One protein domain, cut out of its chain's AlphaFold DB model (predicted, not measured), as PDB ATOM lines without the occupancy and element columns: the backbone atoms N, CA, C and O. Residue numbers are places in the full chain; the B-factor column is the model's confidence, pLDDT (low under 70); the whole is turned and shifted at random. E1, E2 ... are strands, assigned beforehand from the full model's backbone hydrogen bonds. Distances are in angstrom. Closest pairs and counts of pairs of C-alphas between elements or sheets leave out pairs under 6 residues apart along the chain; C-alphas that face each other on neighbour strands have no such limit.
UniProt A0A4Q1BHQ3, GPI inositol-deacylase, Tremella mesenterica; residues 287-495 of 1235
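Overview. This is residues 287 to 495 of the 1235 residues of the protein "GPI inositol-deacylase" of Tremella mesenterica (UniProt A0A4Q1BHQ3). Two strand-built lobes are joined by one long bent strand, E8. One lobe is a sandwich, with the sheet E1 E7 E3 E4 crossed over E5, E6, E2 and the first part of E8; in the other, the curled large sheet runs on through E9, E14, E11 and E12, with the pair E10 E13 close to E11 and E12. The printed part has 209 residues, no named helix and fourteen strands, E1 to E14, of the class all strand, with under half of the residues, 101, in named elements. The large sheet is mixed, in the order E5, E6, E2, E8, E9, E14, E11, E12; the other two are antiparallel. The whole is compact, with a radius of gyration of the C-alphas of 18.4 A and spans of 59 by 39 by 37 A.

Along the chain. E1 is residues 287 to 291, from C-alpha 287 at (-49.525, 104.047, 77.551). Then come E2, 296 to 303, 23.5 A; E3, 314 to 322, 22.3 A; E4, 325 to 328; E5, 331 to 337; E6, 358 to 365, 23.2 A; and E7, 372 to 377. E8, 381 to 393, is the longest, 34.4 A, and bends by 51 degrees at residue 387. E9, 406 to 411; E10, 421 to 428; E11, 438 to 445; E12, 450 to 457; E13, 463 to 466; and E14, 483 to 489, follow, with C-alpha 489 at (-66.171, 111.724, 63.060).

Arrangement. In the sandwich, two sheets face to face, the strands stand at 67 degrees. N 288 of E1 and O 375 of E7 are 2.9 A apart. E8 pairs antiparallel with E2 over residues 381 to 387, N 384 to O 300 at 2.9 A, and parallel with E9 over 388 to 393, N 391 to O 408 at 2.9 A. The large sheet is a folded sheet, bent back on itself with E8 as hinge: E5, E6 and E2 face E9, E14, E11 and E12. E11 and E12 form a hairpin, N 441 to O 454 at 2.8 A. E10 and E13 are antiparallel, N 422 to O 465 at 2.8 A; the closest C-alphas of E11 and E13, Ala 441 and Leu 465, are 7.4 A apart.

Size, cuts and confidence. The two C-alphas farthest apart, Ser 324 and Phe 474, are 60.3 A apart. The printed part has no cut. The links E5 to E6, E8 to E9 and E13 to E14 are long. The mean pLDDT of the printed part is 71.7; 81 residues are under 70, among them 304 to 315, 339 to 356 and 392 to 403.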
ATOM      1  N   ILE A 287     -48.757 105.209  78.015       84.44
ATOM      2  CA  ILE A 287     -49.525 104.047  77.551       84.44
ATOM      3  C   ILE A 287     -50.992 104.189  77.962       84.44
ATOM      4  O   ILE A 287     -51.342 104.042  79.135       84.44
ATOM      5  N   HIS A 288     -51.878 104.393  76.988       84.62
ATOM      6  CA  HIS A 288     -53.325 104.329  77.198       84.62
ATOM      7  C   HIS A 288     -53.827 102.911  76.888       84.62
ATOM      8  O   HIS A 288     -53.557 102.384  75.810       84.62
ATOM      9  N   THR A 289     -54.558 102.282  77.816       85.44
ATOM     10  CA  THR A 289     -55.064 100.901  77.661       85.44
ATOM     11  C   THR A 289     -56.590 100.874  77.601       85.44
ATOM     12  O   THR A 289     -57.264 101.506  78.414       85.44
ATOM     13  N   PHE A 290     -57.147 100.117  76.655       84.38
ATOM     14  CA  PHE A 290     -58.578 100.089  76.350       84.38
ATOM     15  C   PHE A 290     -59.103  98.660  76.165       84.38
ATOM     16  O   PHE A 290     -58.440  97.838  75.548       84.38
ATOM     17  N   ILE A 291     -60.320  98.360  76.623       82.31
ATOM     18  CA  ILE A 291     -60.984  97.069  76.338       82.31
ATOM     19  C   ILE A 291     -61.468  97.056  74.882       82.31
ATOM     20  O   ILE A 291     -62.105  98.025  74.455       82.31
ATOM     21  N   VAL A 292     -61.206  95.982  74.132       82.94
ATOM     22  CA  VAL A 292     -61.684  95.829  72.745       82.94
ATOM     23  C   VAL A 292     -63.216  95.713  72.712       82.94
ATOM     24  O   VAL A 292     -63.800  94.957  73.481       82.94
ATOM     25  N   THR A 293     -63.880  96.471  71.833       78.88
ATOM     26  CA  THR A 293     -65.360  96.503  71.719       78.88
ATOM     27  C   THR A 293     -65.892  96.145  70.328       78.88
ATOM     28  O   THR A 293     -67.101  96.068  70.139       78.88
ATOM     29  N   SER A 294     -65.015  95.982  69.339       82.69
ATOM     30  CA  SER A 294     -65.334  95.649  67.944       82.69
ATOM     31  C   SER A 294     -64.065  95.127  67.262       82.69
ATOM     32  O   SER A 294     -62.970  95.502  67.679       82.69
ATOM     33  N   GLN A 295     -64.189  94.326  66.198       84.00
ATOM     34  CA  GLN A 295     -63.046  94.020  65.324       84.00
ATOM     35  C   GLN A 295     -62.536  95.284  64.611       84.00
ATOM     36  O   GLN A 295     -61.334  95.464  64.470       84.00
ATOM     37  N   ASN A 296     -63.430  96.200  64.223       85.31
ATOM     38  CA  ASN A 296     -63.055  97.497  63.657       85.31
ATOM     39  C   ASN A 296     -63.284  98.600  64.695       85.31
ATOM     40  O   ASN A 296     -64.429  98.897  65.061       85.31
ATOM     41  N   MET A 297     -62.203  99.227  65.155       82.62
ATOM     42  CA  MET A 297     -62.245 100.344  66.102       82.62
ATOM     43  C   MET A 297     -61.591 101.592  65.511       82.62
ATOM     44  O   MET A 297     -60.705 101.526  64.656       82.62
ATOM     45  N   THR A 298     -62.036 102.756  65.976       86.00
ATOM     46  CA  THR A 298     -61.350 104.028  65.741       86.00
ATOM     47  C   THR A 298     -61.039 104.686  67.075       86.00
ATOM     48  O   THR A 298     -61.870 104.713  67.988       86.00
ATOM     49  N   VAL A 299     -59.820 105.198  67.171       83.75
ATOM     50  CA  VAL A 299     -59.303 105.966  68.298       83.75
ATOM     51  C   VAL A 299     -58.984 107.365  67.779       83.75
ATOM     52  O   VAL A 299     -58.417 107.504  66.699       83.75
ATOM     53  N   THR A 300     -59.366 108.400  68.515       82.62
ATOM     54  CA  THR A 300     -59.036 109.794  68.205       82.62
ATOM     55  C   THR A 300     -58.129 110.353  69.292       82.62
ATOM     56  O   THR A 300     -58.374 110.130  70.476       82.62
ATOM     57  N   ALA A 301     -57.063 111.040  68.890       79.88
ATOM     58  CA  ALA A 301     -56.015 111.557  69.762       79.88
ATOM     59  C   ALA A 301     -55.765 113.045  69.464       79.88
ATOM     60  O   ALA A 301     -55.352 113.397  68.358       79.88
ATOM     61  N   GLN A 302     -56.027 113.923  70.432       76.56
ATOM     62  CA  GLN A 302     -55.915 115.377  70.289       76.56
ATOM     63  C   GLN A 302     -54.791 115.916  71.198       76.56
ATOM     64  O   GLN A 302     -54.892 115.795  72.422       76.56
ATOM     65  N   PRO A 303     -53.697 116.468  70.639       70.31
ATOM     66  CA  PRO A 303     -52.583 117.004  71.419       70.31
ATOM     67  C   PRO A 303     -52.907 118.390  72.001       70.31
ATOM     68  O   PRO A 303     -53.561 119.212  71.360       70.31
ATOM     69  N   LYS A 304     -52.409 118.685  73.206       65.69
ATOM     70  CA  LYS A 304     -52.584 119.989  73.870       65.69
ATOM     71  C   LYS A 304     -51.349 120.875  73.681       65.69
ATOM     72  O   LYS A 304     -50.460 120.889  74.527       65.69
ATOM     73  N   GLY A 305     -51.345 121.627  72.576       55.91
ATOM     74  CA  GLY A 305     -50.270 122.550  72.181       55.91
ATOM     75  C   GLY A 305     -49.218 121.869  71.305       55.91
ATOM     76  O   GLY A 305     -48.199 121.414  71.809       55.91
ATOM     77  N   PHE A 306     -49.493 121.774  70.004       55.34
ATOM     78  CA  PHE A 306     -48.738 120.980  69.026       55.34
ATOM     79  C   PHE A 306     -48.029 121.868  67.996       55.34
ATOM     80  O   PHE A 306     -48.620 122.856  67.554       55.34
ATOM     81  N   ASP A 307     -46.817 121.498  67.565       53.56
ATOM     82  CA  ASP A 307     -46.187 122.059  66.363       53.56
ATOM     83  C   ASP A 307     -46.210 121.054  65.199       53.56
ATOM     84  O   ASP A 307     -46.034 119.848  65.357       53.56
ATOM     85  N   TRP A 308     -46.361 121.567  63.978       52.06
ATOM     86  CA  TRP A 308     -46.372 120.785  62.740       52.06
ATOM     87  C   TRP A 308     -45.101 119.960  62.496       52.06
ATOM     88  O   TRP A 308     -45.138 119.028  61.685       52.06
ATOM     89  N   ASN A 309     -43.986 120.296  63.154       49.09
ATOM     90  CA  ASN A 309     -42.732 119.555  63.048       49.09
ATOM     91  C   ASN A 309     -42.682 118.315  63.968       49.09
ATOM     92  O   ASN A 309     -41.983 117.365  63.626       49.09
ATOM     93  N   ASP A 310     -43.471 118.246  65.051       50.78
ATOM     94  CA  ASP A 310     -43.417 117.138  66.026       50.78
ATOM     95  C   ASP A 310     -43.761 115.762  65.418       50.78
ATOM     96  O   ASP A 310     -43.313 114.720  65.911       50.78
ATOM     97  N   GLY A 311     -44.550 115.729  64.341       56.50
ATOM     98  CA  GLY A 311     -45.023 114.500  63.697       56.50
ATOM     99  C   GLY A 311     -46.209 113.858  64.426       56.50
ATOM    100  O   GLY A 311     -46.974 114.537  65.099       56.50
ATOM    101  N   SER A 312     -46.405 112.543  64.282       62.09
ATOM    102  CA  SER A 312     -47.514 111.864  64.973       62.09
ATOM    103  C   SER A 312     -47.320 111.901  66.503       62.09
ATOM    104  O   SER A 312     -46.249 111.499  66.980       62.09
ATOM    105  N   PRO A 313     -48.340 112.315  67.285       63.88
ATOM    106  CA  PRO A 313     -48.328 112.217  68.742       63.88
ATOM    107  C   PRO A 313     -48.581 110.782  69.235       63.88
ATOM    108  O   PRO A 313     -48.333 110.494  70.403       63.88
ATOM    109  N   VAL A 314     -49.051 109.885  68.360       66.69
ATOM    110  CA  VAL A 314     -49.134 108.431  68.582       66.69
ATOM    111  C   VAL A 314     -47.852 107.773  68.069       66.69
ATOM    112  O   VAL A 314     -47.455 108.037  66.931       66.69
ATOM    113  N   SER A 315     -47.225 106.913  68.876       69.81
ATOM    114  CA  SER A 315     -45.992 106.197  68.520       69.81
ATOM    115  C   SER A 315     -46.253 104.814  67.914       69.81
ATOM    116  O   SER A 315     -45.765 104.531  66.822       69.81
ATOM    117  N   ASN A 316     -47.034 103.964  68.590       78.12
ATOM    118  CA  ASN A 316     -47.451 102.646  68.100       78.12
ATOM    119  C   ASN A 316     -48.761 102.166  68.766       78.12
ATOM    120  O   ASN A 316     -49.172 102.679  69.811       78.12
ATOM    121  N   VAL A 317     -49.397 101.148  68.174       81.56
ATOM    122  CA  VAL A 317     -50.551 100.426  68.730       81.56
ATOM    123  C   VAL A 317     -50.228  98.939  68.906       81.56
ATOM    124  O   VAL A 317     -49.716  98.289  67.994       81.56
ATOM    125  N   GLU A 318     -50.591  98.379  70.058       87.62
ATOM    126  CA  GLU A 318     -50.456  96.957  70.382       87.62
ATOM    127  C   GLU A 318     -51.808  96.356  70.790       87.62
ATOM    128  O   GLU A 318     -52.598  96.985  71.494       87.62
ATOM    129  N   TRP A 319     -52.074  95.118  70.378       87.94
ATOM    130  CA  TRP A 319     -53.198  94.313  70.855       87.94
ATOM    131  C   TRP A 319     -52.688  93.237  71.812       87.94
ATOM    132  O   TRP A 319     -51.713  92.544  71.517       87.94
ATOM    133  N   CYS A 320     -53.352  93.098  72.955       87.44
ATOM    134  CA  CYS A 320     -52.990  92.180  74.022       87.44
ATOM    135  C   CYS A 320     -54.172  91.242  74.325       87.44
ATOM    136  O   CYS A 320     -55.071  91.636  75.077       87.44
ATOM    137  N   PRO A 321     -54.213  90.011  73.774       82.94
ATOM    138  CA  PRO A 321     -55.264  89.031  74.078       82.94
ATOM    139  C   PRO A 321     -55.354  88.706  75.578       82.94
ATOM    140  O   PRO A 321     -56.431  88.435  76.102       82.94
ATOM    141  N   THR A 322     -54.211  88.772  76.267       78.81
ATOM    142  CA  THR A 322     -54.052  88.671  77.721       78.81
ATOM    143  C   THR A 322     -53.050  89.729  78.191       78.81
ATOM    144  O   THR A 322     -52.194  90.160  77.422       78.81
ATOM    145  N   ASP A 323     -53.108  90.152  79.458       70.81
ATOM    146  CA  ASP A 323     -52.285  91.273  79.956       70.81
ATOM    147  C   ASP A 323     -50.762  91.058  79.869       70.81
ATOM    148  O   ASP A 323     -50.000  92.031  79.903       70.81
ATOM    149  N   SER A 324     -50.329  89.800  79.744       72.56
ATOM    150  CA  SER A 324     -48.932  89.360  79.654       72.56
ATOM    151  C   SER A 324     -48.428  89.091  78.230       72.56
ATOM    152  O   SER A 324     -47.237  88.829  78.066       72.56
ATOM    153  N   VAL A 325     -49.287  89.146  77.205       80.75
ATOM    154  CA  VAL A 325     -48.909  88.905  75.802       80.75
ATOM    155  C   VAL A 325     -49.490  90.013  74.932       80.75
ATOM    156  O   VAL A 325     -50.695  90.056  74.720       80.75
ATOM    157  N   CYS A 326     -48.627  90.877  74.400       82.38
ATOM    158  CA  CYS A 326     -48.988  91.977  73.503       82.38
ATOM    159  C   CYS A 326     -48.269  91.840  72.158       82.38
ATOM    160  O   CYS A 326     -47.150  91.328  72.095       82.38
ATOM    161  N   GLN A 327     -48.918  92.282  71.081       85.50
ATOM    162  CA  GLN A 327     -48.403  92.221  69.713       85.50
ATOM    163  C   GLN A 327     -48.677  93.554  68.991       85.50
ATOM    164  O   GLN A 327     -49.817  94.021  69.026       85.50
ATOM    165  N   PRO A 328     -47.683  94.181  68.333       81.19
ATOM    166  CA  PRO A 328     -47.896  95.408  67.564       81.19
ATOM    167  C   PRO A 328     -48.776  95.131  66.339       81.19
ATOM    168  O   PRO A 328     -48.510  94.198  65.579       81.19
ATOM    169  N   ILE A 329     -49.817  95.944  66.140       80.19
ATOM    170  CA  ILE A 329     -50.813  95.733  65.078       80.19
ATOM    171  C   ILE A 329     -50.690  96.759  63.943       80.19
ATOM    172  O   ILE A 329     -50.407  97.934  64.207       80.19
ATOM    173  N   PRO A 330     -50.974  96.359  62.685       74.06
ATOM    174  CA  PRO A 330     -51.130  97.302  61.587       74.06
ATOM    175  C   PRO A 330     -52.236  98.312  61.903       74.06
ATOM    176  O   PRO A 330     -53.383  97.945  62.162       74.06
ATOM    177  N   HIS A 331     -51.882  99.590  61.869       72.25
ATOM    178  CA  HIS A 331     -52.779 100.700  62.156       72.25
ATOM    179  C   HIS A 331     -52.528 101.831  61.157       72.25
ATOM    180  O   HIS A 331     -51.399 102.025  60.703       72.25
ATOM    181  N   ARG A 332     -53.575 102.582  60.805       69.56
ATOM    182  CA  ARG A 332     -53.463 103.760  59.934       69.56
ATOM    183  C   ARG A 332     -53.760 105.011  60.747       69.56
ATOM    184  O   ARG A 332     -54.856 105.133  61.290       69.56
ATOM    185  N   TRP A 333     -52.798 105.928  60.801       72.81
ATOM    186  CA  TRP A 333     -52.978 107.262  61.366       72.81
ATOM    187  C   TRP A 333     -53.330 108.283  60.275       72.81
ATOM    188  O   TRP A 333     -52.884 108.171  59.133       72.81
ATOM    189  N   GLU A 334     -54.124 109.294  60.619       73.50
ATOM    190  CA  GLU A 334     -54.439 110.424  59.745       73.50
ATOM    191  C   GLU A 334     -54.737 111.687  60.565       73.50
ATOM    192  O   GLU A 334     -55.519 111.646  61.514       73.50
ATOM    193  N   ALA A 335     -54.129 112.815  60.193       75.19
ATOM    194  CA  ALA A 335     -54.422 114.115  60.791       75.19
ATOM    195  C   ALA A 335     -55.647 114.745  60.105       75.19
ATOM    196  O   ALA A 335     -55.593 115.087  58.917       75.19
ATOM    197  N   ILE A 336     -56.739 114.907  60.854       78.06
ATOM    198  CA  ILE A 336     -57.957 115.599  60.415       78.06
ATOM    199  C   ILE A 336     -58.031 116.998  61.048       78.06
ATOM    200  O   ILE A 336     -57.591 117.171  62.188       78.06
ATOM    201  N   PRO A 337     -58.594 117.995  60.345       77.81
ATOM    202  CA  PRO A 337     -58.844 119.309  60.917       77.81
ATOM    203  C   PRO A 337     -59.973 119.187  61.945       77.81
ATOM    204  O   PRO A 337     -61.019 118.603  61.652       77.81
ATOM    205  N   PHE A 338     -59.765 119.721  63.143       74.56
ATOM    206  CA  PHE A 338     -60.694 119.622  64.262       74.56
ATOM    207  C   PHE A 338     -60.792 120.980  64.978       74.56
ATOM    208  O   PHE A 338     -59.813 121.381  65.601       74.56
ATOM    209  N   PRO A 339     -61.920 121.710  64.884       68.50
ATOM    210  CA  PRO A 339     -62.011 123.079  65.387       68.50
ATOM    211  C   PRO A 339     -61.872 123.139  66.912       68.50
ATOM    212  O   PRO A 339     -62.459 122.322  67.623       68.50
ATOM    213  N   ALA A 340     -61.130 124.134  67.403       63.66
ATOM    214  CA  ALA A 340     -61.034 124.448  68.830       63.66
ATOM    215  C   ALA A 340     -62.069 125.491  69.319       63.66
ATOM    216  O   ALA A 340     -62.235 125.650  70.527       63.66
ATOM    217  N   ASP A 341     -62.758 126.194  68.409       62.31
ATOM    218  CA  ASP A 341     -63.734 127.253  68.708       62.31
ATOM    219  C   ASP A 341     -64.933 127.187  67.736       62.31
ATOM    220  O   ASP A 341     -64.753 127.222  66.519       62.31
ATOM    221  N   ASP A 342     -66.156 127.101  68.277       56.31
ATOM    222  CA  ASP A 342     -67.430 127.100  67.527       56.31
ATOM    223  C   ASP A 342     -67.831 128.492  67.000       56.31
ATOM    224  O   ASP A 342     -68.683 128.605  66.114       56.31
ATOM    225  N   SER A 343     -67.290 129.569  67.577       58.06
ATOM    226  CA  SER A 343     -67.673 130.947  67.246       58.06
ATOM    227  C   SER A 343     -66.979 131.484  65.990       58.06
ATOM    228  O   SER A 343     -67.472 132.425  65.358       58.06
ATOM    229  N   ALA A 344     -65.866 130.860  65.597       54.22
ATOM    230  CA  ALA A 344     -65.076 131.224  64.432       54.22
ATOM    231  C   ALA A 344     -65.502 130.438  63.169       54.22
ATOM    232  O   ALA A 344     -65.836 129.254  63.243       54.22
ATOM    233  N   PRO A 345     -65.457 131.049  61.969       56.81
ATOM    234  CA  PRO A 345     -65.629 130.311  60.720       56.81
ATOM    235  C   PRO A 345     -64.474 129.316  60.524       56.81
ATOM    236  O   PRO A 345     -63.322 129.727  60.416       56.81
ATOM    237  N   PHE A 346     -64.787 128.019  60.448       60.38
ATOM    238  CA  PHE A 346     -63.795 126.951  60.296       60.38
ATOM    239  C   PHE A 346     -63.868 126.268  58.916       60.38
ATOM    240  O   PHE A 346     -64.955 125.834  58.519       60.38
ATOM    241  N   PRO A 347     -62.737 126.083  58.203       61.69
ATOM    242  CA  PRO A 347     -61.417 126.684  58.446       61.69
ATOM    243  C   PRO A 347     -61.419 128.218  58.330       61.69
ATOM    244  O   PRO A 347     -62.226 128.786  57.592       61.69
ATOM    245  N   LEU A 348     -60.482 128.873  59.024       59.47
ATOM    246  CA  LEU A 348     -60.346 130.330  59.078       59.47
ATOM    247  C   LEU A 348     -60.120 130.920  57.672       59.47
ATOM    248  O   LEU A 348     -59.165 130.527  56.990       59.47
ATOM    249  N   PRO A 349     -60.947 131.885  57.218       51.78
ATOM    250  CA  PRO A 349     -60.783 132.533  55.921       51.78
ATOM    251  C   PRO A 349     -59.391 133.159  55.753       51.78
ATOM    252  O   PRO A 349     -59.001 134.054  56.494       51.78
ATOM    253  N   GLY A 350     -58.635 132.680  54.763       49.75
ATOM    254  CA  GLY A 350     -57.276 133.145  54.453       49.75
ATOM    255  C   GLY A 350     -56.147 132.451  55.229       49.75
ATOM    256  O   GLY A 350     -55.053 132.322  54.681       49.75
ATOM    257  N   GLU A 351     -56.402 131.946  56.441       55.69
ATOM    258  CA  GLU A 351     -55.385 131.282  57.279       55.69
ATOM    259  C   GLU A 351     -55.435 129.745  57.204       55.69
ATOM    260  O   GLU A 351     -54.391 129.091  57.200       55.69
ATOM    261  N   GLY A 352     -56.627 129.155  57.059       65.25
ATOM    262  CA  GLY A 352     -56.832 127.705  57.004       65.25
ATOM    263  C   GLY A 352     -57.135 127.094  58.376       65.25
ATOM    264  O   GLY A 352     -58.029 127.547  59.080       65.25
ATOM    265  N   CYS A 353     -56.421 126.031  58.742       68.94
ATOM    266  CA  CYS A 353     -56.476 125.427  60.081       68.94
ATOM    267  C   CYS A 353     -55.111 125.609  60.748       68.94
ATOM    268  O   CYS A 353     -54.090 125.354  60.097       68.94
ATOM    269  N   GLN A 354     -55.092 125.995  62.022       67.88
ATOM    270  CA  GLN A 354     -53.857 126.110  62.796       67.88
ATOM    271  C   GLN A 354     -53.393 124.714  63.270       67.88
ATOM    272  O   GLN A 354     -54.208 123.796  63.343       67.88
ATOM    273  N   PRO A 355     -52.106 124.503  63.623       62.00
ATOM    274  CA  PRO A 355     -51.632 123.220  64.168       62.00
ATOM    275  C   PRO A 355     -52.333 122.765  65.461       62.00
ATOM    276  O   PRO A 355     -52.314 121.576  65.766       62.00
ATOM    277  N   GLY A 356     -52.966 123.678  66.207       64.12
ATOM    278  CA  GLY A 356     -53.812 123.333  67.357       64.12
ATOM    279  C   GLY A 356     -55.194 122.781  66.980       64.12
ATOM    280  O   GLY A 356     -55.771 122.018  67.753       64.12
ATOM    281  N   ASP A 357     -55.702 123.102  65.784       72.31
ATOM    282  CA  ASP A 357     -57.015 122.673  65.283       72.31
ATOM    283  C   ASP A 357     -56.937 121.290  64.609       72.31
ATOM    284  O   ASP A 357     -57.360 121.108  63.461       72.31
ATOM    285  N   VAL A 358     -56.303 120.312  65.264       76.12
ATOM    286  CA  VAL A 358     -55.950 119.026  64.642       76.12
ATOM    287  C   VAL A 358     -56.202 117.859  65.587       76.12
ATOM    288  O   VAL A 358     -55.686 117.813  66.703       76.12
ATOM    289  N   ALA A 359     -56.940 116.860  65.104       78.06
ATOM    290  CA  ALA A 359     -57.092 115.569  65.764       78.06
ATOM    291  C   ALA A 359     -56.459 114.463  64.912       78.06
ATOM    292  O   ALA A 359     -56.571 114.450  63.685       78.06
ATOM    293  N   TRP A 360     -55.812 113.502  65.565       80.00
ATOM    294  CA  TRP A 360     -55.216 112.340  64.919       80.00
ATOM    295  C   TRP A 360     -56.164 111.152  65.042       80.00
ATOM    296  O   TRP A 360     -56.453 110.678  66.140       80.00
ATOM    297  N   VAL A 361     -56.670 110.682  63.907       80.31
ATOM    298  CA  VAL A 361     -57.508 109.486  63.807       80.31
ATOM    299  C   VAL A 361     -56.597 108.281  63.626       80.31
ATOM    300  O   VAL A 361     -55.783 108.267  62.708       80.31
ATOM    301  N   VAL A 362     -56.761 107.256  64.456       80.75
ATOM    302  CA  VAL A 362     -56.117 105.952  64.293       80.75
ATOM    303  C   VAL A 362     -57.194 104.899  64.067       80.75
ATOM    304  O   VAL A 362     -58.031 104.652  64.939       80.75
ATOM    305  N   THR A 363     -57.186 104.273  62.891       80.81
ATOM    306  CA  THR A 363     -58.072 103.149  62.565       80.81
ATOM    307  C   THR A 363     -57.325 101.825  62.697       80.81
ATOM    308  O   THR A 363     -56.177 101.694  62.263       80.81
ATOM    309  N   VAL A 364     -57.976 100.845  63.334       82.12
ATOM    310  CA  VAL A 364     -57.409  99.515  63.602       82.12
ATOM    311  C   VAL A 364     -58.400  98.410  63.251       82.12
ATOM    312  O   VAL A 364     -59.587  98.497  63.578       82.12
ATOM    313  N   GLY A 365     -57.884  97.369  62.597       81.00
ATOM    314  CA  GLY A 365     -58.562  96.092  62.398       81.00
ATOM    315  C   GLY A 365     -57.954  95.045  63.327       81.00
ATOM    316  O   GLY A 365     -56.747  94.814  63.299       81.00
ATOM    317  N   LEU A 366     -58.786  94.434  64.161       81.25
ATOM    318  CA  LEU A 366     -58.421  93.454  65.179       81.25
ATOM    319  C   LEU A 366     -58.965  92.075  64.783       81.25
ATOM    320  O   LEU A 366     -60.111  91.986  64.334       81.25
ATOM    321  N   PRO A 367     -58.190  90.988  64.955       78.19
ATOM    322  CA  PRO A 367     -58.636  89.654  64.563       78.19
ATOM    323  C   PRO A 367     -59.787  89.146  65.446       78.19
ATOM    324  O   PRO A 367     -60.706  88.504  64.941       78.19
ATOM    325  N   GLU A 368     -59.791  89.477  66.740       79.44
ATOM    326  CA  GLU A 368     -60.792  89.027  67.714       79.44
ATOM    327  C   GLU A 368     -61.269  90.176  68.614       79.44
ATOM    328  O   GLU A 368     -60.566  91.164  68.819       79.44
ATOM    329  N   ILE A 369     -62.466  90.031  69.197       81.50
ATOM    330  CA  ILE A 369     -63.081  91.013  70.115       81.50
ATOM    331  C   ILE A 369     -62.708  90.701  71.581       81.50
ATOM    332  O   ILE A 369     -63.526  90.813  72.490       81.50
ATOM    333  N   VAL A 370     -61.480  90.228  71.810       80.31
ATOM    334  CA  VAL A 370     -60.995  89.744  73.113       80.31
ATOM    335  C   VAL A 370     -59.694  90.461  73.473       80.31
ATOM    336  O   VAL A 370     -58.881  90.770  72.601       80.31
ATOM    337  N   GLY A 371     -59.500  90.735  74.764       84.31
ATOM    338  CA  GLY A 371     -58.300  91.385  75.288       84.31
ATOM    339  C   GLY A 371     -58.365  92.915  75.307       84.31
ATOM    340  O   GLY A 371     -59.439  93.528  75.300       84.31
ATOM    341  N   THR A 372     -57.189  93.539  75.369       86.44
ATOM    342  CA  THR A 372     -57.019  94.996  75.435       86.44
ATOM    343  C   THR A 372     -56.207  95.544  74.261       86.44
ATOM    344  O   THR A 372     -55.456  94.834  73.598       86.44
ATOM    345  N   LEU A 373     -56.388  96.832  73.987       86.56
ATOM    346  CA  LEU A 373     -55.648  97.631  73.022       86.56
ATOM    347  C   LEU A 373     -54.784  98.629  73.800       86.56
ATOM    348  O   LEU A 373     -55.324  99.394  74.602       86.56
ATOM    349  N   ARG A 374     -53.469  98.633  73.576       87.25
ATOM    350  CA  ARG A 374     -52.521  99.598  74.147       87.25
ATOM    351  C   ARG A 374     -52.083 100.585  73.068       87.25
ATOM    352  O   ARG A 374     -51.719 100.187  71.966       87.25
ATOM    353  N   LEU A 375     -52.136 101.870  73.390       85.25
ATOM    354  CA  LEU A 375     -51.742 102.985  72.534       85.25
ATOM    355  C   LEU A 375     -50.584 103.726  73.205       85.25
ATOM    356  O   LEU A 375     -50.764 104.240  74.309       85.25
ATOM    357  N   GLY A 376     -49.433 103.800  72.538       83.31
ATOM    358  CA  GLY A 376     -48.342 104.682  72.942       83.31
ATOM    359  C   GLY A 376     -48.581 106.101  72.430       83.31
ATOM    360  O   GLY A 376     -48.820 106.298  71.236       83.31
ATOM    361  N   THR A 377     -48.527 107.089  73.319       77.19
ATOM    362  CA  THR A 377     -48.606 108.517  72.979       77.19
ATOM    363  C   THR A 377     -47.437 109.292  73.581       77.19
ATOM    364  O   THR A 377     -46.835 108.890  74.577       77.19
ATOM    365  N   ARG A 378     -47.111 110.445  72.995       72.19
ATOM    366  CA  ARG A 378     -46.291 111.454  73.677       72.19
ATOM    367  C   ARG A 378     -47.124 112.147  74.761       72.19
ATOM    368  O   ARG A 378     -48.354 112.105  74.735       72.19
ATOM    369  N   SER A 379     -46.467 112.777  75.731       62.50
ATOM    370  CA  SER A 379     -47.146 113.485  76.822       62.50
ATOM    371  C   SER A 379     -48.090 114.593  76.315       62.50
ATOM    372  O   SER A 379     -47.857 115.199  75.274       62.50
ATOM    373  N   ASN A 380     -49.150 114.870  77.086       69.44
ATOM    374  CA  ASN A 380     -50.195 115.874  76.807       69.44
ATOM    375  C   ASN A 380     -51.109 115.586  75.593       69.44
ATOM    376  O   ASN A 380     -51.437 116.490  74.821       69.44
ATOM    377  N   VAL A 381     -51.598 114.347  75.466       74.31
ATOM    378  CA  VAL A 381     -52.593 113.940  74.454       74.31
ATOM    379  C   VAL A 381     -53.891 113.471  75.118       74.31
ATOM    380  O   VAL A 381     -53.875 112.646  76.031       74.31
ATOM    381  N   GLU A 382     -55.030 113.982  74.652       77.81
ATOM    382  CA  GLU A 382     -56.367 113.526  75.046       77.81
ATOM    383  C   GLU A 382     -56.879 112.469  74.061       77.81
ATOM    384  O   GLU A 382     -56.762 112.651  72.850       77.81
ATOM    385  N   VAL A 383     -57.414 111.346  74.558       80.88
ATOM    386  CA  VAL A 383     -57.719 110.166  73.727       80.88
ATOM    387  C   VAL A 383     -59.153 109.674  73.933       80.88
ATOM    388  O   VAL A 383     -59.570 109.398  75.057       80.88
ATOM    389  N   SER A 384     -59.889 109.501  72.835       79.88
ATOM    390  CA  SER A 384     -61.245 108.936  72.778       79.88
ATOM    391  C   SER A 384     -61.300 107.696  71.875       79.88
ATOM    392  O   SER A 384     -60.451 107.511  71.007       79.88
ATOM    393  N   ARG A 385     -62.287 106.811  72.077       84.06
ATOM    394  CA  ARG A 385     -62.402 105.531  71.347       84.06
ATOM    395  C   ARG A 385     -63.849 105.112  71.087       84.06
ATOM    396  O   ARG A 385     -64.711 105.336  71.933       84.06
ATOM    397  N   GLY A 386     -64.092 104.426  69.974       82.75
ATOM    398  CA  GLY A 386     -65.394 103.831  69.669       82.75
ATOM    399  C   GLY A 386     -65.339 102.773  68.562       82.75
ATOM    400  O   GLY A 386     -64.281 102.555  67.959       82.75
ATOM    401  N   PRO A 387     -66.468 102.098  68.282       78.75
ATOM    402  CA  PRO A 387     -66.581 101.238  67.113       78.75
ATOM    403  C   PRO A 387     -66.497 102.080  65.833       78.75
ATOM    404  O   PRO A 387     -66.972 103.222  65.786       78.75
ATOM    405  N   HIS A 388     -65.909 101.490  64.794       81.44
ATOM    406  CA  HIS A 388     -66.030 101.987  63.430       81.44
ATOM    407  C   HIS A 388     -67.207 101.289  62.741       81.44
ATOM    408  O   HIS A 388     -67.238 100.058  62.684       81.44
ATOM    409  N   LEU A 389     -68.167 102.062  62.229       78.69
ATOM    410  CA  LEU A 389     -69.366 101.543  61.564       78.69
ATOM    411  C   LEU A 389     -69.358 101.897  60.073       78.69
ATOM    412  O   LEU A 389     -69.087 103.036  59.700       78.69
ATOM    413  N   THR A 390     -69.716 100.941  59.214       74.62
ATOM    414  CA  THR A 390     -69.898 101.174  57.774       74.62
ATOM    415  C   THR A 390     -71.364 100.963  57.407       74.62
ATOM    416  O   THR A 390     -71.902  99.878  57.619       74.62
ATOM    417  N   THR A 391     -72.024 101.977  56.845       71.75
ATOM    418  CA  THR A 391     -73.464 101.940  56.534       71.75
ATOM    419  C   THR A 391     -73.714 102.139  55.038       71.75
ATOM    420  O   THR A 391     -73.238 103.103  54.438       71.75
ATOM    421  N   LEU A 392     -74.500 101.248  54.423       69.69
ATOM    422  CA  LEU A 392     -74.920 101.367  53.022       69.69
ATOM    423  C   LEU A 392     -76.133 102.304  52.898       69.69
ATOM    424  O   LEU A 392     -77.235 101.985  53.343       69.69
ATOM    425  N   GLY A 393     -75.932 103.471  52.281       59.66
ATOM    426  CA  GLY A 393     -76.951 104.511  52.128       59.66
ATOM    427  C   GLY A 393     -77.868 104.266  50.926       59.66
ATOM    428  O   GLY A 393     -77.566 104.712  49.817       59.66
ATOM    429  N   HIS A 394     -78.991 103.577  51.149       51.56
ATOM    430  CA  HIS A 394     -79.978 103.269  50.101       51.56
ATOM    431  C   HIS A 394     -81.188 104.223  50.047       51.56
ATOM    432  O   HIS A 394     -81.746 104.402  48.966       51.56
ATOM    433  N   ILE A 395     -81.616 104.811  51.173       48.34
ATOM    434  CA  ILE A 395     -82.813 105.674  51.292       48.34
ATOM    435  C   ILE A 395     -82.519 106.836  52.271       48.34
ATOM    436  O   ILE A 395     -81.608 106.740  53.087       48.34
ATOM    437  N   PHE A 396     -83.296 107.922  52.171       55.09
ATOM    438  CA  PHE A 396     -83.230 109.237  52.845       55.09
ATOM    439  C   PHE A 396     -83.103 109.305  54.391       55.09
ATOM    440  O   PHE A 396     -83.204 110.400  54.945       55.09
ATOM    441  N   GLN A 397     -82.895 108.195  55.099       54.16
ATOM    442  CA  GLN A 397     -82.630 108.182  56.541       54.16
ATOM    443  C   GLN A 397     -81.790 106.955  56.917       54.16
ATOM    444  O   GLN A 397     -82.120 105.832  56.535       54.16
ATOM    445  N   VAL A 398     -80.724 107.163  57.693       53.44
ATOM    446  CA  VAL A 398     -79.994 106.068  58.355       53.44
ATOM    447  C   VAL A 398     -80.842 105.551  59.518       53.44
ATOM    448  O   VAL A 398     -81.316 106.339  60.329       53.44
ATOM    449  N   THR A 399     -81.046 104.234  59.585       51.59
ATOM    450  CA  THR A 399     -81.879 103.574  60.608       51.59
ATOM    451  C   THR A 399     -81.085 102.946  61.754       51.59
ATOM    452  O   THR A 399     -81.668 102.638  62.790       51.59
ATOM    453  N   ASP A 400     -79.771 102.757  61.596       54.41
ATOM    454  CA  ASP A 400     -78.889 102.267  62.660       54.41
ATOM    455  C   ASP A 400     -78.324 103.439  63.473       54.41
ATOM    456  O   ASP A 400     -77.430 104.163  63.028       54.41
ATOM    457  N   MET A 401     -78.860 103.603  64.680       60.22
ATOM    458  CA  MET A 401     -78.554 104.682  65.625       60.22
ATOM    459  C   MET A 401     -77.462 104.298  66.641       60.22
ATOM    460  O   MET A 401     -77.288 104.977  67.650       60.22
ATOM    461  N   SER A 402     -76.739 103.193  66.416       64.94
ATOM    462  CA  SER A 402     -75.697 102.713  67.334       64.94
ATOM    463  C   SER A 402     -74.587 103.762  67.527       64.94
ATOM    464  O   SER A 402     -74.106 104.300  66.529       64.94
ATOM    465  N   PRO A 403     -74.146 104.061  68.765       69.31
ATOM    466  CA  PRO A 403     -73.149 105.101  69.019       69.31
ATOM    467  C   PRO A 403     -71.778 104.736  68.431       69.31
ATOM    468  O   PRO A 403     -71.234 103.663  68.701       69.31
ATOM    469  N   SER A 404     -71.205 105.660  67.663       77.94
ATOM    470  CA  SER A 404     -69.917 105.531  66.974       77.94
ATOM    471  C   SER A 404     -68.935 106.635  67.394       77.94
ATOM    472  O   SER A 404     -69.314 107.606  68.041       77.94
ATOM    473  N   ILE A 405     -67.654 106.470  67.040       80.12
ATOM    474  CA  ILE A 405     -66.703 107.600  66.924       80.12
ATOM    475  C   ILE A 405     -66.322 107.862  65.463       80.12
ATOM    476  O   ILE A 405     -65.916 108.965  65.109       80.12
ATOM    477  N   HIS A 406     -66.485 106.871  64.589       84.88
ATOM    478  CA  HIS A 406     -66.218 107.023  63.167       84.88
ATOM    479  C   HIS A 406     -67.208 106.180  62.361       84.88
ATOM    480  O   HIS A 406     -67.293 104.964  62.553       84.88
ATOM    481  N   ARG A 407     -67.956 106.825  61.466       82.00
ATOM    482  CA  ARG A 407     -68.988 106.197  60.638       82.00
ATOM    483  C   ARG A 407     -68.764 106.518  59.164       82.00
ATOM    484  O   ARG A 407     -68.907 107.665  58.761       82.00
ATOM    485  N   THR A 408     -68.487 105.496  58.361       82.25
ATOM    486  CA  THR A 408     -68.391 105.605  56.900       82.25
ATOM    487  C   THR A 408     -69.747 105.301  56.274       82.25
ATOM    488  O   THR A 408     -70.204 104.155  56.267       82.25
ATOM    489  N   ILE A 409     -70.396 106.314  55.707       78.88
ATOM    490  CA  ILE A 409     -71.595 106.141  54.882       78.88
ATOM    491  C   ILE A 409     -71.156 105.947  53.430       78.88
ATOM    492  O   ILE A 409     -70.407 106.762  52.894       78.88
ATOM    493  N   VAL A 410     -71.652 104.896  52.774       77.06
ATOM    494  CA  VAL A 410     -71.412 104.616  51.347       77.06
ATOM    495  C   VAL A 410     -72.744 104.720  50.592       77.06
ATOM    496  O   VAL A 410     -73.540 103.777  50.646       77.06
ATOM    497  N   PRO A 411     -73.046 105.847  49.919       71.00
ATOM    498  CA  PRO A 411     -74.310 106.014  49.205       71.00
ATOM    499  C   PRO A 411     -74.328 105.273  47.861       71.00
ATOM    500  O   PRO A 411     -73.289 104.967  47.270       71.00
ATOM    501  N   THR A 412     -75.528 105.005  47.344       70.00
ATOM    502  CA  THR A 412     -75.710 104.310  46.056       70.00
ATOM    503  C   THR A 412     -75.148 105.075  44.845       70.00
ATOM    504  O   THR A 412     -75.155 106.306  44.779       70.00
ATOM    505  N   SER A 413     -74.693 104.328  43.832       62.62
ATOM    506  CA  SER A 413     -74.090 104.859  42.594       62.62
ATOM    507  C   SER A 413     -75.049 105.674  41.717       62.62
ATOM    508  O   SER A 413     -74.610 106.449  40.871       62.62
ATOM    509  N   SER A 414     -76.361 105.567  41.930       60.91
ATOM    510  CA  SER A 414     -77.347 106.454  41.304       60.91
ATOM    511  C   SER A 414     -77.194 107.914  41.750       60.91
ATOM    512  O   SER A 414     -77.594 108.804  41.002       60.91
ATOM    513  N   MET A 415     -76.578 108.193  42.905       63.28
ATOM    514  CA  MET A 415     -76.384 109.559  43.418       63.28
ATOM    515  C   MET A 415     -75.073 110.221  42.952       63.28
ATOM    516  O   MET A 415     -74.931 111.436  43.051       63.28
ATOM    517  N   THR A 416     -74.105 109.477  42.406       69.56
ATOM    518  CA  THR A 416     -72.810 110.051  41.994       69.56
ATOM    519  C   THR A 416     -72.881 110.697  40.612       69.56
ATOM    520  O   THR A 416     -73.180 109.998  39.646       69.56
ATOM    521  N   SER A 417     -72.585 111.999  40.489       77.00
ATOM    522  CA  SER A 417     -72.388 112.687  39.199       77.00
ATOM    523  C   SER A 417     -71.638 114.017  39.346       77.00
ATOM    524  O   SER A 417     -71.888 114.777  40.283       77.00
ATOM    525  N   ALA A 418     -70.804 114.350  38.362       76.50
ATOM    526  CA  ALA A 418     -70.138 115.641  38.175       76.50
ATOM    527  C   ALA A 418     -71.088 116.845  37.979       76.50
ATOM    528  O   ALA A 418     -70.655 118.002  38.075       76.50
ATOM    529  N   LEU A 419     -72.364 116.578  37.660       80.44
ATOM    530  CA  LEU A 419     -73.399 117.578  37.365       80.44
ATOM    531  C   LEU A 419     -74.375 117.835  38.525       80.44
ATOM    532  O   LEU A 419     -75.146 118.788  38.447       80.44
ATOM    533  N   LEU A 420     -74.363 117.009  39.576       82.38
ATOM    534  CA  LEU A 420     -75.315 117.103  40.688       82.38
ATOM    535  C   LEU A 420     -74.669 117.704  41.943       82.38
ATOM    536  O   LEU A 420     -73.507 117.434  42.263       82.38
ATOM    537  N   ILE A 421     -75.461 118.494  42.662       85.31
ATOM    538  CA  ILE A 421     -75.178 119.005  44.004       85.31
ATOM    539  C   ILE A 421     -76.307 118.543  44.927       85.31
ATOM    540  O   ILE A 421     -77.484 118.678  44.596       85.31
ATOM    541  N   HIS A 422     -75.933 117.987  46.072       83.81
ATOM    542  CA  HIS A 422     -76.828 117.477  47.098       83.81
ATOM    543  C   HIS A 422     -76.682 118.313  48.365       83.81
ATOM    544  O   HIS A 422     -75.561 118.653  48.740       83.81
ATOM    545  N   ASP A 423     -77.789 118.592  49.040       85.94
ATOM    546  CA  ASP A 423     -77.758 119.195  50.365       85.94
ATOM    547  C   ASP A 423     -77.721 118.076  51.410       85.94
ATOM    548  O   ASP A 423     -78.564 117.174  51.421       85.94
ATOM    549  N   LEU A 424     -76.708 118.119  52.270       83.06
ATOM    550  CA  LEU A 424     -76.577 117.267  53.442       83.06
ATOM    551  C   LEU A 424     -77.189 117.979  54.652       83.06
ATOM    552  O   LEU A 424     -76.721 119.047  55.048       83.06
ATOM    553  N   GLU A 425     -78.194 117.357  55.254       83.19
ATOM    554  CA  GLU A 425     -78.808 117.756  56.519       83.19
ATOM    555  C   GLU A 425     -78.456 116.729  57.599       83.19
ATOM    556  O   GLU A 425     -78.601 115.517  57.401       83.19
ATOM    557  N   ILE A 426     -78.001 117.211  58.756       79.38
ATOM    558  CA  ILE A 426     -77.664 116.375  59.907       79.38
ATOM    559  C   ILE A 426     -78.353 116.937  61.146       79.38
ATOM    560  O   ILE A 426     -78.291 118.133  61.412       79.38
ATOM    561  N   THR A 427     -78.995 116.060  61.915       78.81
ATOM    562  CA  THR A 427     -79.504 116.366  63.256       78.81
ATOM    563  C   THR A 427     -78.614 115.669  64.273       78.81
ATOM    564  O   THR A 427     -78.410 114.457  64.192       78.81
ATOM    565  N   LEU A 428     -78.076 116.436  65.216       78.31
ATOM    566  CA  LEU A 428     -77.281 115.947  66.340       78.31
ATOM    567  C   LEU A 428     -78.158 115.787  67.584       78.31
ATOM    568  O   LEU A 428     -79.111 116.540  67.764       78.31
ATOM    569  N   SER A 429     -77.798 114.849  68.461       74.81
ATOM    570  CA  SER A 429     -78.473 114.683  69.755       74.81
ATOM    571  C   SER A 429     -78.346 115.914  70.656       74.81
ATOM    572  O   SER A 429     -77.308 116.579  70.656       74.81
ATOM    573  N   GLU A 430     -79.332 116.146  71.527       72.25
ATOM    574  CA  GLU A 430     -79.330 117.243  72.521       72.25
ATOM    575  C   GLU A 430     -78.093 117.243  73.450       72.25
ATOM    576  O   GLU A 430     -77.778 118.242  74.093       72.25
ATOM    577  N   ARG A 431     -77.347 116.129  73.506       68.81
ATOM    578  CA  ARG A 431     -76.114 115.953  74.295       68.81
ATOM    579  C   ARG A 431     -74.846 116.491  73.612       68.81
ATOM    580  O   ARG A 431     -73.754 116.347  74.160       68.81
ATOM    581  N   CYS A 432     -74.970 117.099  72.433       68.31
ATOM    582  CA  CYS A 432     -73.858 117.652  71.651       68.31
ATOM    583  C   CYS A 432     -73.474 119.107  71.998       68.31
ATOM    584  O   CYS A 432     -72.703 119.720  71.267       68.31
ATOM    585  N   VAL A 433     -73.982 119.681  73.095       64.00
ATOM    586  CA  VAL A 433     -73.617 121.046  73.521       64.00
ATOM    587  C   VAL A 433     -72.108 121.132  73.800       64.00
ATOM    588  O   VAL A 433     -71.605 120.432  74.678       64.00
ATOM    589  N   GLY A 434     -71.396 121.988  73.056       60.91
ATOM    590  CA  GLY A 434     -69.939 122.160  73.167       60.91
ATOM    591  C   GLY A 434     -69.131 120.953  72.679       60.91
ATOM    592  O   GLY A 434     -68.144 120.584  73.313       60.91
ATOM    593  N   ARG A 435     -69.598 120.276  71.620       66.56
ATOM    594  CA  ARG A 435     -68.956 119.098  71.017       66.56
ATOM    595  C   ARG A 435     -69.060 119.165  69.499       66.56
ATOM    596  O   ARG A 435     -70.150 119.364  68.973       66.56
ATOM    597  N   HIS A 436     -67.943 118.944  68.807       67.06
ATOM    598  CA  HIS A 436     -67.768 119.359  67.407       67.06
ATOM    599  C   HIS A 436     -67.564 118.150  66.469       67.06
ATOM    600  O   HIS A 436     -66.436 117.860  66.060       67.06
ATOM    601  N   PRO A 437     -68.614 117.371  66.147       72.94
ATOM    602  CA  PRO A 437     -68.497 116.302  65.165       72.94
ATOM    603  C   PRO A 437     -68.326 116.878  63.748       72.94
ATOM    604  O   PRO A 437     -68.795 117.972  63.424       72.94
ATOM    605  N   LEU A 438     -67.640 116.127  62.886       78.50
ATOM    606  CA  LEU A 438     -67.201 116.569  61.558       78.50
ATOM    607  C   LEU A 438     -67.651 115.588  60.480       78.50
ATOM    608  O   LEU A 438     -67.605 114.376  60.684       78.50
ATOM    609  N   VAL A 439     -67.987 116.102  59.295       78.88
ATOM    610  CA  VAL A 439     -68.141 115.271  58.093       78.88
ATOM    611  C   VAL A 439     -66.976 115.498  57.154       78.88
ATOM    612  O   VAL A 439     -66.757 116.609  56.671       78.88
ATOM    613  N   ARG A 440     -66.278 114.415  56.826       81.94
ATOM    614  CA  ARG A 440     -65.351 114.354  55.705       81.94
ATOM    615  C   ARG A 440     -66.054 113.707  54.512       81.94
ATOM    616  O   ARG A 440     -66.245 112.498  54.471       81.94
ATOM    617  N   ALA A 441     -66.438 114.505  53.523       76.81
ATOM    618  CA  ALA A 441     -66.975 113.988  52.269       76.81
ATOM    619  C   ALA A 441     -65.821 113.642  51.319       76.81
ATOM    620  O   ALA A 441     -65.176 114.557  50.811       76.81
ATOM    621  N   CYS A 442     -65.552 112.355  51.082       72.19
ATOM    622  CA  CYS A 442     -64.479 111.876  50.206       72.19
ATOM    623  C   CYS A 442     -65.010 111.231  48.925       72.19
ATOM    624  O   CYS A 442     -65.964 110.455  48.920       72.19
ATOM    625  N   MET A 443     -64.356 111.525  47.806       68.94
ATOM    626  CA  MET A 443     -64.690 110.977  46.494       68.94
ATOM    627  C   MET A 443     -63.488 110.235  45.930       68.94
ATOM    628  O   MET A 443     -62.460 110.857  45.673       68.94
ATOM    629  N   PHE A 444     -63.631 108.920  45.745       60.84
ATOM    630  CA  PHE A 444     -62.552 108.031  45.326       60.84
ATOM    631  C   PHE A 444     -62.701 107.631  43.853       60.84
ATOM    632  O   PHE A 444     -63.653 106.941  43.468       60.84
ATOM    633  N   ASP A 445     -61.704 107.985  43.041       57.00
ATOM    634  CA  ASP A 445     -61.387 107.229  41.830       57.00
ATOM    635  C   ASP A 445     -60.559 106.004  42.237       57.00
ATOM    636  O   ASP A 445     -59.371 106.090  42.560       57.00
ATOM    637  N   THR A 446     -61.210 104.842  42.225       46.97
ATOM    638  CA  THR A 446     -60.628 103.559  42.637       46.97
ATOM    639  C   THR A 446     -59.616 102.980  41.640       46.97
ATOM    640  O   THR A 446     -59.076 101.911  41.902       46.97
ATOM    641  N   GLN A 447     -59.384 103.623  40.491       45.19
ATOM    642  CA  GLN A 447     -58.432 103.175  39.463       45.19
ATOM    643  C   GLN A 447     -57.175 104.040  39.425       45.19
ATOM    644  O   GLN A 447     -56.083 103.530  39.190       45.19
ATOM    645  N   HIS A 448     -57.325 105.336  39.688       49.28
ATOM    646  CA  HIS A 448     -56.222 106.297  39.690       49.28
ATOM    647  C   HIS A 448     -55.729 106.659  41.102       49.28
ATOM    648  O   HIS A 448     -54.766 107.412  41.236       49.28
ATOM    649  N   GLY A 449     -56.378 106.143  42.156       54.78
ATOM    650  CA  GLY A 449     -56.048 106.444  43.555       54.78
ATOM    651  C   GLY A 449     -56.383 107.880  43.968       54.78
ATOM    652  O   GLY A 449     -55.911 108.354  45.000       54.78
ATOM    653  N   LEU A 450     -57.168 108.593  43.154       63.03
ATOM    654  CA  LEU A 450     -57.445 110.011  43.356       63.03
ATOM    655  C   LEU A 450     -58.545 110.186  44.389       63.03
ATOM    656  O   LEU A 450     -59.624 109.602  44.277       63.03
ATOM    657  N   THR A 451     -58.269 111.046  45.362       69.12
ATOM    658  CA  THR A 451     -59.233 111.486  46.362       69.12
ATOM    659  C   THR A 451     -59.464 112.983  46.213       69.12
ATOM    660  O   THR A 451     -58.512 113.761  46.210       69.12
ATOM    661  N   GLU A 452     -60.723 113.409  46.138       73.56
ATOM    662  CA  GLU A 452     -61.121 114.758  46.563       73.56
ATOM    663  C   GLU A 452     -61.948 114.592  47.841       73.56
ATOM    664  O   GLU A 452     -63.098 114.154  47.795       73.56
ATOM    665  N   CYS A 453     -61.338 114.886  48.987       75.56
ATOM    666  CA  CYS A 453     -62.016 114.957  50.278       75.56
ATOM    667  C   CYS A 453     -62.373 116.405  50.620       75.56
ATOM    668  O   CYS A 453     -61.720 117.309  50.117       75.56
ATOM    669  N   ARG A 454     -63.367 116.658  51.474       75.88
ATOM    670  CA  ARG A 454     -63.598 117.970  52.111       75.88
ATOM    671  C   ARG A 454     -64.161 117.805  53.506       75.88
ATOM    672  O   ARG A 454     -64.988 116.927  53.721       75.88
ATOM    673  N   PHE A 455     -63.736 118.674  54.410       77.31
ATOM    674  CA  PHE A 455     -64.163 118.682  55.801       77.31
ATOM    675  C   PHE A 455     -65.199 119.782  56.014       77.31
ATOM    676  O   PHE A 455     -65.021 120.904  55.543       77.31
ATOM    677  N   TYR A 456     -66.276 119.439  56.712       76.81
ATOM    678  CA  TYR A 456     -67.356 120.344  57.072       76.81
ATOM    679  C   TYR A 456     -67.639 120.197  58.579       76.81
ATOM    680  O   TYR A 456     -67.870 119.066  59.027       76.81
ATOM    681  N   PRO A 457     -67.634 121.287  59.373       73.81
ATOM    682  CA  PRO A 457     -68.128 121.250  60.746       73.81
ATOM    683  C   PRO A 457     -69.647 121.045  60.732       73.81
ATOM    684  O   PRO A 457     -70.361 121.698  59.964       73.81
ATOM    685  N   ILE A 458     -70.161 120.132  61.560       70.12
ATOM    686  CA  ILE A 458     -71.603 119.874  61.608       70.12
ATOM    687  C   ILE A 458     -72.291 121.027  62.340       70.12
ATOM    688  O   ILE A 458     -71.994 121.320  63.493       70.12
ATOM    689  N   SER A 459     -73.234 121.672  61.659       64.88
ATOM    690  CA  SER A 459     -74.021 122.790  62.179       64.88
ATOM    691  C   SER A 459     -75.475 122.672  61.717       64.88
ATOM    692  O   SER A 459     -75.780 121.902  60.808       64.88
ATOM    693  N   ASN A 460     -76.377 123.479  62.284       61.56
ATOM    694  CA  ASN A 460     -77.801 123.520  61.909       61.56
ATOM    695  C   ASN A 460     -78.067 124.162  60.521       61.56
ATOM    696  O   ASN A 460     -79.118 124.764  60.301       61.56
ATOM    697  N   ARG A 461     -77.114 124.084  59.582       67.25
ATOM    698  CA  ARG A 461     -77.232 124.553  58.194       67.25
ATOM    699  C   ARG A 461     -76.967 123.389  57.245       67.25
ATOM    700  O   ARG A 461     -76.055 122.600  57.475       67.25
ATOM    701  N   SER A 462     -77.734 123.306  56.161       74.12
ATOM    702  CA  SER A 462     -77.507 122.303  55.122       74.12
ATOM    703  C   SER A 462     -76.185 122.546  54.380       74.12
ATOM    704  O   SER A 462     -75.768 123.686  54.156       74.12
ATOM    705  N   MET A 463     -75.501 121.461  54.012       78.31
ATOM    706  CA  MET A 463     -74.145 121.492  53.456       78.31
ATOM    707  C   MET A 463     -74.124 120.978  52.011       78.31
ATOM    708  O   MET A 463     -74.447 119.821  51.753       78.31
ATOM    709  N   GLY A 464     -73.713 121.825  51.064       77.94
ATOM    710  CA  GLY A 464     -73.689 121.495  49.634       77.94
ATOM    711  C   GLY A 464     -72.558 120.535  49.241       77.94
ATOM    712  O   GLY A 464     -71.434 120.963  48.955       77.94
ATOM    713  N   LEU A 465     -72.865 119.240  49.164       78.50
ATOM    714  CA  LEU A 465     -71.978 118.175  48.693       78.50
ATOM    715  C   LEU A 465     -72.099 117.980  47.179       78.50
ATOM    716  O   LEU A 465     -73.191 118.007  46.620       78.50
ATOM    717  N   HIS A 466     -70.991 117.743  46.478       74.88
ATOM    718  CA  HIS A 466     -71.023 117.571  45.023       74.88
ATOM    719  C   HIS A 466     -69.774 116.887  44.481       74.88
ATOM    720  O   HIS A 466     -68.712 116.987  45.089       74.88
ATOM    721  N   SER A 467     -69.878 116.300  43.284       72.56
ATOM    722  CA  SER A 467     -68.750 115.638  42.623       72.56
ATOM    723  C   SER A 467     -68.174 116.397  41.428       72.56
ATOM    724  O   SER A 467     -68.703 117.420  40.974       72.56
ATOM    725  N   HIS A 468     -67.043 115.878  40.965       67.06
ATOM    726  CA  HIS A 468     -66.233 116.373  39.860       67.06
ATOM    727  C   HIS A 468     -65.791 115.198  38.982       67.06
ATOM    728  O   HIS A 468     -66.306 115.065  37.881       67.06
ATOM    729  N   LEU A 469     -64.991 114.267  39.518       60.41
ATOM    730  CA  LEU A 469     -64.439 113.127  38.765       60.41
ATOM    731  C   LEU A 469     -65.494 112.166  38.169       60.41
ATOM    732  O   LEU A 469     -65.313 111.663  37.061       60.41
ATOM    733  N   VAL A 470     -66.593 111.877  38.882       59.06
ATOM    734  CA  VAL A 470     -67.523 110.808  38.468       59.06
ATOM    735  C   VAL A 470     -68.432 111.266  37.326       59.06
ATOM    736  O   VAL A 470     -69.305 112.115  37.517       59.06
ATOM    737  N   SER A 471     -68.263 110.657  36.150       61.72
ATOM    738  CA  SER A 471     -69.018 110.967  34.924       61.72
ATOM    739  C   SER A 471     -68.878 112.427  34.460       61.72
ATOM    740  O   SER A 471     -69.848 113.051  34.020       61.72
ATOM    741  N   ALA A 472     -67.670 112.987  34.571       72.06
ATOM    742  CA  ALA A 472     -67.353 114.320  34.063       72.06
ATOM    743  C   ALA A 472     -67.612 114.439  32.541       72.06
ATOM    744  O   ALA A 472     -67.187 113.566  31.776       72.06
ATOM    745  N   PRO A 473     -68.262 115.519  32.062       75.81
ATOM    746  CA  PRO A 473     -68.437 115.746  30.630       75.81
ATOM    747  C   PRO A 473     -67.091 115.859  29.908       75.81
ATOM    748  O   PRO A 473     -66.160 116.483  30.416       75.81
ATOM    749  N   PHE A 474     -67.005 115.292  28.703       75.00
ATOM    750  CA  PHE A 474     -65.786 115.258  27.878       75.00
ATOM    751  C   PHE A 474     -64.597 114.488  28.488       75.00
ATOM    752  O   PHE A 474     -63.475 114.622  27.992       75.00
ATOM    753  N   VAL A 475     -64.834 113.645  29.499       71.75
ATOM    754  CA  VAL A 475     -63.857 112.692  30.050       71.75
ATOM    755  C   VAL A 475     -64.264 111.259  29.656       71.75
ATOM    756  O   VAL A 475     -65.446 110.917  29.750       71.75
ATOM    757  N   PRO A 476     -63.338 110.396  29.185       65.19
ATOM    758  CA  PRO A 476     -63.644 108.990  28.916       65.19
ATOM    759  C   PRO A 476     -64.055 108.241  30.190       65.19
ATOM    760  O   PRO A 476     -63.469 108.450  31.249       65.19
ATOM    761  N   ILE A 477     -65.035 107.337  30.100       59.03
ATOM    762  CA  ILE A 477     -65.497 106.579  31.270       59.03
ATOM    763  C   ILE A 477     -64.494 105.488  31.654       59.03
ATOM    764  O   ILE A 477     -64.333 104.493  30.943       59.03
ATOM    765  N   SER A 478     -63.917 105.637  32.842       50.84
ATOM    766  CA  SER A 478     -63.260 104.561  33.585       50.84
ATOM    767  C   SER A 478     -64.293 103.513  34.066       50.84
ATOM    768  O   SER A 478     -65.393 103.894  34.477       50.84
ATOM    769  N   PRO A 479     -63.982 102.197  34.041       48.91
ATOM    770  CA  PRO A 479     -64.868 101.105  34.482       48.91
ATOM    771  C   PRO A 479     -65.615 101.304  35.825       48.91
ATOM    772  O   PRO A 479     -65.151 102.041  36.699       48.91
ATOM    773  N   PRO A 480     -66.764 100.625  36.039       47.53
ATOM    774  CA  PRO A 480     -67.543 100.750  37.273       47.53
ATOM    775  C   PRO A 480     -66.729 100.316  38.502       47.53
ATOM    776  O   PRO A 480     -66.195  99.212  38.551       47.53
ATOM    777  N   GLY A 481     -66.663 101.197  39.502       50.09
ATOM    778  CA  GLY A 481     -65.845 101.025  40.709       50.09
ATOM    779  C   GLY A 481     -65.864 102.255  41.620       50.09
ATOM    780  O   GLY A 481     -65.869 102.099  42.838       50.09
ATOM    781  N   HIS A 482     -65.987 103.451  41.027       55.28
ATOM    782  CA  HIS A 482     -66.129 104.735  41.720       55.28
ATOM    783  C   HIS A 482     -67.140 104.681  42.871       55.28
ATOM    784  O   HIS A 482     -68.305 104.318  42.682       55.28
ATOM    785  N   ARG A 483     -66.691 105.101  44.054       61.66
ATOM    786  CA  ARG A 483     -67.521 105.300  45.242       61.66
ATOM    787  C   ARG A 483     -67.151 106.637  45.867       61.66
ATOM    788  O   ARG A 483     -65.979 106.996  45.951       61.66
ATOM    789  N   TRP A 484     -68.163 107.350  46.328       70.19
ATOM    790  CA  TRP A 484     -67.982 108.400  47.319       70.19
ATOM    791  C   TRP A 484     -68.351 107.844  48.691       70.19
ATOM    792  O   TRP A 484     -69.196 106.950  48.790       70.19
ATOM    793  N   THR A 485     -67.694 108.353  49.724       77.94
ATOM    794  CA  THR A 485     -67.988 108.059  51.124       77.94
ATOM    795  C   THR A 485     -68.163 109.360  51.886       77.94
ATOM    796  O   THR A 485     -67.606 110.398  51.524       77.94
ATOM    797  N   LEU A 486     -68.960 109.305  52.944       80.62
ATOM    798  CA  LEU A 486     -69.054 110.372  53.929       80.62
ATOM    799  C   LEU A 486     -68.568 109.779  55.247       80.62
ATOM    800  O   LEU A 486     -69.258 108.954  55.845       80.62
ATOM    801  N   ASP A 487     -67.361 110.160  55.639       81.38
ATOM    802  CA  ASP A 487     -66.699 109.686  56.845       81.38
ATOM    803  C   ASP A 487     -66.988 110.694  57.960       81.38
ATOM    804  O   ASP A 487     -66.487 111.821  57.967       81.38
ATOM    805  N   MET A 488     -67.898 110.316  58.854       81.38
ATOM    806  CA  MET A 488     -68.358 111.141  59.964       81.38
ATOM    807  C   MET A 488     -67.547 110.818  61.215       81.38
ATOM    808  O   MET A 488     -67.487 109.656  61.622       81.38
ATOM    809  N   PHE A 489     -66.950 111.836  61.830       81.88
ATOM    810  CA  PHE A 489     -66.171 111.724  63.060       81.88
ATOM    811  C   PHE A 489     -66.973 112.311  64.225       81.88
ATOM    812  O   PHE A 489     -67.343 113.484  64.205       81.88
ATOM    813  N   GLU A 490     -67.262 111.480  65.225       78.81
ATOM    814  CA  GLU A 490     -68.142 111.772  66.360       78.81
ATOM    815  C   GLU A 490     -67.350 111.753  67.681       78.81
ATOM    816  O   GLU A 490     -66.447 110.937  67.869       78.81
ATOM    817  N   GLN A 491     -67.683 112.645  68.619       74.75
ATOM    818  CA  GLN A 491     -67.077 112.657  69.957       74.75
ATOM    819  C   GLN A 491     -67.858 111.767  70.935       74.75
ATOM    820  O   GLN A 491     -69.078 111.642  70.849       74.75
ATOM    821  N   ALA A 492     -67.170 111.181  71.921       69.62
ATOM    822  CA  ALA A 492     -67.737 110.195  72.846       69.62
ATOM    823  C   ALA A 492     -68.980 110.707  73.614       69.62
ATOM    824  O   ALA A 492     -68.879 111.427  74.612       69.62
ATOM    825  N   GLY A 493     -70.175 110.307  73.163       68.75
ATOM    826  CA  GLY A 493     -71.466 110.710  73.738       68.75
ATOM    827  C   GLY A 493     -72.117 111.946  73.099       68.75
ATOM    828  O   GLY A 493     -73.065 112.473  73.670       68.75
ATOM    829  N   CYS A 494     -71.619 112.413  71.953       75.75
ATOM    830  CA  CYS A 494     -72.353 113.259  71.014       75.75
ATOM    831  C   CYS A 494     -72.561 112.456  69.725       75.75
ATOM    832  O   CYS A 494     -71.600 112.162  69.018       75.75
ATOM    833  N   THR A 495     -73.804 112.062  69.453       73.94
ATOM    834  CA  THR A 495     -74.159 111.171  68.338       73.94
ATOM    835  C   THR A 495     -75.092 111.850  67.348       73.94
ATOM    836  O   THR A 495     -75.955 112.645  67.728       73.94
TER     837      THR A 495